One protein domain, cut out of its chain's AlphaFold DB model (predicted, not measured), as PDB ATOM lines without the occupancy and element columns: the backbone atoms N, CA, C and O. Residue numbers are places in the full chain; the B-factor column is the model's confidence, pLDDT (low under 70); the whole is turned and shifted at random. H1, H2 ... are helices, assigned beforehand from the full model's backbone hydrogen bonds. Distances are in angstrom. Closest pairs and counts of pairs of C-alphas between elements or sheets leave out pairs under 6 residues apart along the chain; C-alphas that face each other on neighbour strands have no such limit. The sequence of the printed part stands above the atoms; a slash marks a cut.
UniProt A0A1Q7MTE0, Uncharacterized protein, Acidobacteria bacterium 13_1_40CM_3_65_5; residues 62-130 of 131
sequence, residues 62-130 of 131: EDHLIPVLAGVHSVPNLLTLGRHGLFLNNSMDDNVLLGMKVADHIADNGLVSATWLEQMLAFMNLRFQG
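Overview. This is residues 62 to 130 of the 131 residues of an uncharacterized protein of Acidobacteria bacterium 13_1_40CM_3_65_5 (UniProt A0A1Q7MTE0). Three longer helices stand in a wide, loose triangle, with H4 between H1 and H3 and running opposite to both. On the side away from H4, the stretch from residue 73 to residue 91, with the short helix H2 in it, runs across from the end of H1 to the start of H3. The printed part has 69 residues with four named helices, H1, H2, H3 and H4 in chain order, and no named strand; its class is all helix. The whole is compact, with a radius of gyration of the C-alphas of 11.5 A and spans of 31 by 27 by 18 A.

Along the chain. Find C-alpha 62 at (11.059, -39.489, 43.464); there H1 begins, and it takes residues 62 to 72, 14.9 A from first to last C-alpha. Further along the printed part you come to H2, residues 82 to 85, four residues from Gly 82 to Gly 85. Go on to C-alpha 92 at (21.964, -45.791, 25.201), where H3 begins; this longest helix takes residues 92 to 109 and measures 25.4 A. After three residues H4 takes residues 113 to 128, 22.0 A long, and ends at C-alpha 128, at (10.561, -47.925, 40.574).

Arrangement. Begin with H1 and look for H4: the two are close but not clearly touching, with the closest C-alphas, those of Ala 70 and Leu 117, 7.5 A apart. Their lines stand at a shallow tilt of 15 degrees, and they run opposite ways. H1 and H2 are apart, and so are H1 and H3. At H2 you find a touch with H3, made by residues 94 to 99 of H3 alone; the closest C-alphas are those of Gly 82 and Asn 95, 5.1 A apart. H2 and H4 are apart. H3 and H4 are close but not clearly touching, and their closest C-alphas, those of His 105 and Trp 116, are 7.2 A apart. They run opposite ways at a shallow tilt of 34 degrees, only just short of steep. In H3 each O i to N i+4 pair is within hydrogen-bond range; in H1 it is 6 of 7 and in H4 11 of 12, while H2 is too short for such a pair.

Size, cuts and confidence. The two C-alphas farthest apart are those of Gly 110 and Gly 130, 31.2 A. The printed part has no cut. The link from H3 to H4 is tight, those from H1 to H2 and from H2 to H3 are short, and no link is long. In the B-factor column the mean pLDDT of the printed part is 93.5; look at residues 129 to 130 for the two that are under 70.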
ATOM      1  N   GLU A  62      12.317 -39.663  44.183       91.44
ATOM      2  CA  GLU A  62      11.059 -39.489  43.464       91.44
ATOM      3  C   GLU A  62      10.160 -38.404  44.076       91.44
ATOM      4  O   GLU A  62       9.526 -37.660  43.324       91.44
ATOM      5  N   ASP A  63      10.184 -38.234  45.403       93.38
ATOM      6  CA  ASP A  63       9.426 -37.191  46.110       93.38
ATOM      7  C   ASP A  63       9.898 -35.786  45.711       93.38
ATOM      8  O   ASP A  63       9.130 -34.825  45.749       93.38
ATOM      9  N   HIS A  64      11.157 -35.667  45.280       93.81
ATOM     10  CA  HIS A  64      11.750 -34.429  44.782       93.81
ATOM     11  C   HIS A  64      11.620 -34.312  43.259       93.81
ATOM     12  O   HIS A  64      11.314 -33.241  42.732       93.81
ATOM     13  N   LEU A  65      11.824 -35.416  42.538       94.62
ATOM     14  CA  LEU A  65      11.804 -35.452  41.079       94.62
ATOM     15  C   LEU A  65      10.411 -35.164  40.509       94.62
ATOM     16  O   LEU A  65      10.291 -34.386  39.563       94.62
ATOM     17  N   ILE A  66       9.357 -35.768  41.069       95.06
ATOM     18  CA  ILE A  66       7.992 -35.641  40.538       95.06
ATOM     19  C   ILE A  66       7.506 -34.178  40.570       95.06
ATOM     20  O   ILE A  66       7.054 -33.698  39.525       95.06
ATOM     21  N   PRO A  67       7.635 -33.418  41.680       96.75
ATOM     22  CA  PRO A  67       7.292 -31.995  41.697       96.75
ATOM     23  C   PRO A  67       8.119 -31.148  40.726       96.75
ATOM     24  O   PRO A  67       7.575 -30.246  40.088       96.75
ATOM     25  N   VAL A  68       9.419 -31.436  40.579       96.62
ATOM     26  CA  VAL A  68      10.286 -30.725  39.626       96.62
ATOM     27  C   VAL A  68       9.812 -30.961  38.196       96.62
ATOM     28  O   VAL A  68       9.646 -30.002  37.445       96.62
ATOM     29  N   LEU A  69       9.528 -32.212  37.823       96.75
ATOM     30  CA  LEU A  69       8.986 -32.533  36.506       96.75
ATOM     31  C   LEU A  69       7.626 -31.864  36.283       96.75
ATOM     32  O   LEU A  69       7.427 -31.262  35.234       96.75
ATOM     33  N   ALA A  70       6.724 -31.876  37.268       97.12
ATOM     34  CA  ALA A  70       5.449 -31.163  37.171       97.12
ATOM     35  C   ALA A  70       5.640 -29.652  36.936       97.12
ATOM     36  O   ALA A  70       4.947 -29.059  36.111       97.12
ATOM     37  N   GLY A  71       6.615 -29.034  37.611       97.88
ATOM     38  CA  GLY A  71       6.977 -27.633  37.400       97.88
ATOM     39  C   GLY A  71       7.529 -27.365  35.998       97.88
ATOM     40  O   GLY A  71       7.087 -26.431  35.333       97.88
ATOM     41  N   VAL A  72       8.447 -28.203  35.513       96.62
ATOM     42  CA  VAL A  72       9.022 -28.093  34.160       96.62
ATOM     43  C   VAL A  72       7.941 -28.243  33.085       96.62
ATOM     44  O   VAL A  72       7.880 -27.440  32.155       96.62
ATOM     45  N   HIS A  73       7.039 -29.212  33.248       97.50
ATOM     46  CA  HIS A  73       5.937 -29.494  32.319       97.50
ATOM     47  C   HIS A  73       4.746 -28.525  32.445       97.50
ATOM     48  O   HIS A  73       3.750 -28.652  31.737       97.50
ATOM     49  N   SER A  74       4.847 -27.497  33.298       97.44
ATOM     50  CA  SER A  74       3.930 -26.349  33.239       97.44
ATOM     51  C   SER A  74       4.144 -25.492  31.982       97.44
ATOM     52  O   SER A  74       3.250 -24.740  31.591       97.44
ATOM     53  N   VAL A  75       5.306 -25.622  31.325       98.06
ATOM     54  CA  VAL A  75       5.587 -25.026  30.017       98.06
ATOM     55  C   VAL A  75       4.963 -25.918  28.933       98.06
ATOM     56  O   VAL A  75       5.486 -27.003  28.677       98.06
ATOM     57  N   PRO A  76       3.879 -25.490  28.250       96.19
ATOM     58  CA  PRO A  76       3.014 -26.408  27.499       96.19
ATOM     59  C   PRO A  76       3.694 -27.198  26.378       96.19
ATOM     60  O   PRO A  76       3.224 -28.274  26.024       96.19
ATOM     61  N   ASN A  77       4.782 -26.672  25.820       96.69
ATOM     62  CA  ASN A  77       5.503 -27.231  24.682       96.69
ATOM     63  C   ASN A  77       6.906 -27.758  25.037       96.69
ATOM     64  O   ASN A  77       7.714 -27.977  24.132       96.69
ATOM     65  N   LEU A  78       7.220 -27.938  26.325       97.12
ATOM     66  CA  LEU A  78       8.510 -28.457  26.778       97.12
ATOM     67  C   LEU A  78       8.420 -29.957  27.077       97.12
ATOM     68  O   LEU A  78       7.749 -30.378  28.012       97.12
ATOM     69  N   LEU A  79       9.132 -30.770  26.296       97.38
ATOM     70  CA  LEU A  79       9.206 -32.219  26.487       97.38
ATOM     71  C   LEU A  79      10.581 -32.594  27.041       97.38
ATOM     72  O   LEU A  79      11.606 -32.234  26.462       97.38
ATOM     73  N   THR A  80      10.617 -33.322  28.157       96.19
ATOM     74  CA  THR A  80      11.867 -33.819  28.745       96.19
ATOM     75  C   THR A  80      12.100 -35.278  28.378       96.19
ATOM     76  O   THR A  80      11.165 -36.073  28.305       96.19
ATOM     77  N   LEU A  81      13.356 -35.645  28.129       94.38
ATOM     78  CA  LEU A  81      13.743 -37.000  27.754       94.38
ATOM     79  C   LEU A  81      15.162 -37.332  28.224       94.38
ATOM     80  O   LEU A  81      15.957 -36.458  28.571       94.38
ATOM     81  N   GLY A  82      15.479 -38.620  28.175       93.12
ATOM     82  CA  GLY A  82      16.818 -39.144  28.391       93.12
ATOM     83  C   GLY A  82      17.322 -39.066  29.834       93.12
ATOM     84  O   GLY A  82      16.586 -38.708  30.755       93.12
ATOM     85  N   ARG A  83      18.601 -39.421  30.018       92.88
ATOM     86  CA  ARG A  83      19.222 -39.604  31.342       92.88
ATOM     87  C   ARG A  83      19.045 -38.406  32.273       92.88
ATOM     88  O   ARG A  83      18.569 -38.567  33.385       92.88
ATOM     89  N   HIS A  84      19.399 -37.207  31.821       92.06
ATOM     90  CA  HIS A  84      19.326 -36.013  32.668       92.06
ATOM     91  C   HIS A  84      17.958 -35.327  32.626       92.06
ATOM     92  O   HIS A  84      17.531 -34.792  33.640       92.06
ATOM     93  N   GLY A  85      17.240 -35.371  31.496       93.94
ATOM     94  CA  GLY A  85      15.928 -34.724  31.382       93.94
ATOM     95  C   GLY A  85      14.832 -35.413  32.197       93.94
ATOM     96  O   GLY A  85      13.895 -34.753  32.638       93.94
ATOM     97  N   LEU A  86      14.957 -36.723  32.420       94.06
ATOM     98  CA  LEU A  86      14.057 -37.495  33.286       94.06
ATOM     99  C   LEU A  86      14.719 -37.921  34.600       94.06
ATOM    100  O   LEU A  86      14.080 -38.589  35.404       94.06
ATOM    101  N   PHE A  87      15.988 -37.560  34.806       93.75
ATOM    102  CA  PHE A  87      16.802 -38.014  35.934       93.75
ATOM    103  C   PHE A  87      16.782 -39.547  36.095       93.75
ATOM    104  O   PHE A  87      16.584 -40.079  37.182       93.75
ATOM    105  N   LEU A  88      16.961 -40.264  34.980       90.25
ATOM    106  CA  LEU A  88      16.958 -41.722  34.921       90.25
ATOM    107  C   LEU A  88      18.335 -42.270  34.548       90.25
ATOM    108  O   LEU A  88      18.922 -41.840  33.560       90.25
ATOM    109  N   ASN A  89      18.837 -43.277  35.258       89.88
ATOM    110  CA  ASN A  89      20.054 -44.001  34.894       89.88
ATOM    111  C   ASN A  89      19.808 -44.922  33.682       89.88
ATOM    112  O   ASN A  89      19.721 -46.140  33.809       89.88
ATOM    113  N   ASN A  90      19.635 -44.302  32.517       90.19
ATOM    114  CA  ASN A  90      19.333 -44.954  31.248       90.19
ATOM    115  C   ASN A  90      20.605 -45.387  30.525       90.19
ATOM    116  O   ASN A  90      21.587 -44.635  30.489       90.19
ATOM    117  N   SER A  91      20.547 -46.541  29.869       91.69
ATOM    118  CA  SER A  91      21.508 -46.945  28.840       91.69
ATOM    119  C   SER A  91      21.264 -46.200  27.515       91.69
ATOM    120  O   SER A  91      20.368 -45.362  27.391       91.69
ATOM    121  N   MET A  92      22.100 -46.448  26.505       94.62
ATOM    122  CA  MET A  92      21.964 -45.791  25.201       94.62
ATOM    123  C   MET A  92      20.682 -46.213  24.471       94.62
ATOM    124  O   MET A  92      19.983 -45.360  23.929       94.62
ATOM    125  N   ASP A  93      20.350 -47.501  24.493       94.94
ATOM    126  CA  ASP A  93      19.145 -48.072  23.884       94.94
ATOM    127  C   ASP A  93      17.860 -47.523  24.519       94.94
ATOM    128  O   ASP A  93      16.941 -47.145  23.793       94.94
ATOM    129  N   ASP A  94      17.841 -47.341  25.844       92.25
ATOM    130  CA  ASP A  94      16.763 -46.633  26.543       92.25
ATOM    131  C   ASP A  94      16.549 -45.221  25.978       92.25
ATOM    132  O   ASP A  94      15.418 -44.795  25.737       92.25
ATOM    133  N   ASN A  95      17.636 -44.474  25.762       94.44
ATOM    134  CA  ASN A  95      17.561 -43.099  25.268       94.44
ATOM    135  C   ASN A  95      17.113 -43.037  23.800       94.44
ATOM    136  O   ASN A  95      16.337 -42.151  23.445       94.44
ATOM    137  N   VAL A  96      17.549 -43.983  22.959       96.38
ATOM    138  CA  VAL A  96      17.071 -44.100  21.571       96.38
ATOM    139  C   VAL A  96      15.577 -44.420  21.549       96.38
ATOM    140  O   VAL A  96      14.821 -43.750  20.847       96.38
ATOM    141  N   LEU A  97      15.128 -45.376  22.370       94.44
ATOM    142  CA  LEU A  97      13.713 -45.719  22.495       94.44
ATOM    143  C   LEU A  97      12.877 -44.522  22.969       94.44
ATOM    144  O   LEU A  97      11.801 -44.275  22.431       94.44
ATOM    145  N   LEU A  98      13.359 -43.756  23.953       94.94
ATOM    146  CA  LEU A  98      12.693 -42.526  24.393       94.94
ATOM    147  C   LEU A  98      12.623 -41.476  23.276       94.94
ATOM    148  O   LEU A  98      11.604 -40.801  23.151       94.94
ATOM    149  N   GLY A  99      13.664 -41.372  22.447       96.62
ATOM    150  CA  GLY A  99      13.677 -40.526  21.253       96.62
ATOM    151  C   GLY A  99      12.597 -40.912  20.237       96.62
ATOM    152  O   GLY A  99      11.902 -40.045  19.711       96.62
ATOM    153  N   MET A 100      12.400 -42.210  20.004       97.31
ATOM    154  CA  MET A 100      11.316 -42.699  19.145       97.31
ATOM    155  C   MET A 100       9.943 -42.404  19.762       97.31
ATOM    156  O   MET A 100       9.085 -41.830  19.102       97.31
ATOM    157  N   LYS A 101       9.765 -42.687  21.057       96.00
ATOM    158  CA  LYS A 101       8.503 -42.433  21.768       96.00
ATOM    159  C   LYS A 101       8.098 -40.962  21.771       96.00
ATOM    160  O   LYS A 101       6.913 -40.669  21.643       96.00
ATOM    161  N   VAL A 102       9.048 -40.037  21.937       97.31
ATOM    162  CA  VAL A 102       8.724 -38.603  21.902       97.31
ATOM    163  C   VAL A 102       8.360 -38.155  20.486       97.31
ATOM    164  O   VAL A 102       7.479 -37.317  20.328       97.31
ATOM    165  N   ALA A 103       8.972 -38.741  19.450       97.94
ATOM    166  CA  ALA A 103       8.590 -38.482  18.065       97.94
ATOM    167  C   ALA A 103       7.158 -38.964  17.774       97.94
ATOM    168  O   ALA A 103       6.368 -38.192  17.234       97.94
ATOM    169  N   ASP A 104       6.808 -40.181  18.204       97.75
ATOM    170  CA  ASP A 104       5.446 -40.724  18.089       97.75
ATOM    171  C   ASP A 104       4.440 -39.850  18.854       97.75
ATOM    172  O   ASP A 104       3.406 -39.458  18.319       97.75
ATOM    173  N   HIS A 105       4.784 -39.442  20.082       97.50
ATOM    174  CA  HIS A 105       3.956 -38.535  20.873       97.50
ATOM    175  C   HIS A 105       3.668 -37.224  20.131       97.50
ATOM    176  O   HIS A 105       2.518 -36.788  20.095       97.50
ATOM    177  N   ILE A 106       4.698 -36.605  19.543       98.06
ATOM    178  CA  ILE A 106       4.561 -35.356  18.787       98.06
ATOM    179  C   ILE A 106       3.702 -35.563  17.538       98.06
ATOM    180  O   ILE A 106       2.900 -34.689  17.212       98.06
ATOM    181  N   ALA A 107       3.854 -36.690  16.843       98.12
ATOM    182  CA  ALA A 107       3.070 -36.996  15.652       98.12
ATOM    183  C   ALA A 107       1.576 -37.178  15.973       98.12
ATOM    184  O   ALA A 107       0.732 -36.650  15.250       98.12
ATOM    185  N   ASP A 108       1.263 -37.865  17.072       97.44
ATOM    186  CA  ASP A 108      -0.111 -38.217  17.439       97.44
ATOM    187  C   ASP A 108      -0.835 -37.107  18.218       97.44
ATOM    188  O   ASP A 108      -2.035 -36.899  18.040       97.44
ATOM    189  N   ASN A 109      -0.117 -36.390  19.090       95.44
ATOM    190  CA  ASN A 109      -0.702 -35.456  20.061       95.44
ATOM    191  C   ASN A 109      -0.197 -34.012  19.906       95.44
ATOM    192  O   ASN A 109      -0.772 -33.097  20.493       95.44
ATOM    193  N   GLY A 110       0.863 -33.781  19.126       96.00
ATOM    194  CA  GLY A 110       1.571 -32.503  19.075       96.00
ATOM    195  C   GLY A 110       2.523 -32.296  20.261       96.00
ATOM    196  O   GLY A 110       2.846 -33.212  21.012       96.00
ATOM    197  N   LEU A 111       2.998 -31.063  20.441       96.00
ATOM    198  CA  LEU A 111       3.879 -30.685  21.554       96.00
ATOM    199  C   LEU A 111       3.061 -30.448  22.836       96.00
ATOM    200  O   LEU A 111       2.947 -29.309  23.281       96.00
ATOM    201  N   VAL A 112       2.458 -31.503  23.393       97.19
ATOM    202  CA  VAL A 112       1.593 -31.427  24.584       97.19
ATOM    203  C   VAL A 112       2.308 -32.005  25.806       97.19
ATOM    204  O   VAL A 112       2.219 -33.187  26.132       97.19
ATOM    205  N   SER A 113       3.005 -31.122  26.519       97.56
ATOM    206  CA  SER A 113       3.852 -31.438  27.675       97.56
ATOM    207  C   SER A 113       3.133 -32.202  28.793       97.56
ATOM    208  O   SER A 113       3.648 -33.216  29.263       97.56
ATOM    209  N   ALA A 114       1.909 -31.810  29.157       96.69
ATOM    210  CA  ALA A 114       1.153 -32.475  30.220       96.69
ATOM    211  C   ALA A 114       0.905 -33.970  29.935       96.69
ATOM    212  O   ALA A 114       1.149 -34.820  30.789       96.69
ATOM    213  N   THR A 115       0.487 -34.308  28.711       96.69
ATOM    214  CA  THR A 115       0.243 -35.702  28.307       96.69
ATOM    215  C   THR A 115       1.545 -36.496  28.216       96.69
ATOM    216  O   THR A 115       1.581 -37.676  28.561       96.69
ATOM    217  N   TRP A 116       2.644 -35.864  27.791       97.75
ATOM    218  CA  TRP A 116       3.957 -36.508  27.807       97.75
ATOM    219  C   TRP A 116       4.434 -36.810  29.233       97.75
ATOM    220  O   TRP A 116       4.944 -37.902  29.489       97.75
ATOM    221  N   LEU A 117       4.221 -35.894  30.184       96.94
ATOM    222  CA  LEU A 117       4.545 -36.127  31.592       96.94
ATOM    223  C   LEU A 117       3.801 -37.347  32.148       96.94
ATOM    224  O   LEU A 117       4.423 -38.183  32.800       96.94
ATOM    225  N   GLU A 118       2.504 -37.491  31.866       95.81
ATOM    226  CA  GLU A 118       1.721 -38.663  32.286       95.81
ATOM    227  C   GLU A 118       2.327 -39.973  31.756       95.81
ATOM    228  O   GLU A 118       2.511 -40.933  32.510       95.81
ATOM    229  N   GLN A 119       2.712 -39.998  30.475       94.94
ATOM    230  CA  GLN A 119       3.365 -41.151  29.848       94.94
ATOM    231  C   GLN A 119       4.721 -41.465  30.499       94.94
ATOM    232  O   GLN A 119       5.045 -42.635  30.732       94.94
ATOM    233  N   MET A 120       5.509 -40.437  30.821       94.88
ATOM    234  CA  MET A 120       6.804 -40.607  31.480       94.88
ATOM    235  C   MET A 120       6.661 -41.065  32.931       94.88
ATOM    236  O   MET A 120       7.401 -41.953  33.344       94.88
ATOM    237  N   LEU A 121       5.696 -40.550  33.696       94.06
ATOM    238  CA  LEU A 121       5.424 -41.017  35.061       94.06
ATOM    239  C   LEU A 121       4.972 -42.480  35.075       94.06
ATOM    240  O   LEU A 121       5.448 -43.259  35.901       94.06
ATOM    241  N   ALA A 122       4.134 -42.889  34.120       92.19
ATOM    242  CA  ALA A 122       3.764 -44.293  33.955       92.19
ATOM    243  C   ALA A 122       4.987 -45.174  33.638       92.19
ATOM    244  O   ALA A 122       5.167 -46.231  34.244       92.19
ATOM    245  N   PHE A 123       5.863 -44.724  32.733       88.75
ATOM    246  CA  PHE A 123       7.111 -45.417  32.406       88.75
ATOM    247  C   PHE A 123       8.072 -45.513  33.603       88.75
ATOM    248  O   PHE A 123       8.674 -46.564  33.824       88.75
ATOM    249  N   MET A 124       8.201 -44.445  34.393       88.94
ATOM    250  CA  MET A 124       9.072 -44.400  35.571       88.94
ATOM    251  C   MET A 124       8.564 -45.290  36.706       88.94
ATOM    252  O   MET A 124       9.358 -46.024  37.287       88.94
ATOM    253  N   ASN A 125       7.253 -45.325  36.963       87.38
ATOM    254  CA  ASN A 125       6.671 -46.197  37.989       87.38
ATOM    255  C   ASN A 125       6.989 -47.680  37.757       87.38
ATOM    256  O   ASN A 125       7.286 -48.396  38.712       87.38
ATOM    257  N   LEU A 126       7.014 -48.133  36.497       82.12
ATOM    258  CA  LEU A 126       7.438 -49.498  36.160       82.12
ATOM    259  C   LEU A 126       8.898 -49.772  36.559       82.12
ATOM    260  O   LEU A 126       9.236 -50.895  36.925       82.12
ATOM    261  N   ARG A 127       9.766 -48.755  36.496       76.62
ATOM    262  CA  ARG A 127      11.179 -48.855  36.897       76.62
ATOM    263  C   ARG A 127      11.373 -48.764  38.409       76.62
ATOM    264  O   ARG A 127      12.327 -49.349  38.914       76.62
ATOM    265  N   PHE A 128      10.501 -48.048  39.116       78.56
ATOM    266  CA  PHE A 128      10.561 -47.925  40.574       78.56
ATOM    267  C   PHE A 128      10.068 -49.190  41.278       78.56
ATOM    268  O   PHE A 128      10.688 -49.626  42.235       78.56
ATOM    269  N   GLN A 129       9.021 -49.837  40.759       68.12
ATOM    270  CA  GLN A 129       8.459 -51.062  41.347       68.12
ATOM    271  C   GLN A 129       9.357 -52.304  41.206       68.12
ATOM    272  O   GLN A 129       9.092 -53.325  41.835       68.12
ATOM    273  N   GLY A 130      10.391 -52.243  40.363       57.72
ATOM    274  CA  GLY A 130      11.356 -53.327  40.167       57.72
ATOM    275  C   GLY A 130      12.559 -53.296  41.116       57.72
ATOM    276  O   GLY A 130      13.492 -54.070  40.898       57.72
TER     277      GLY A 130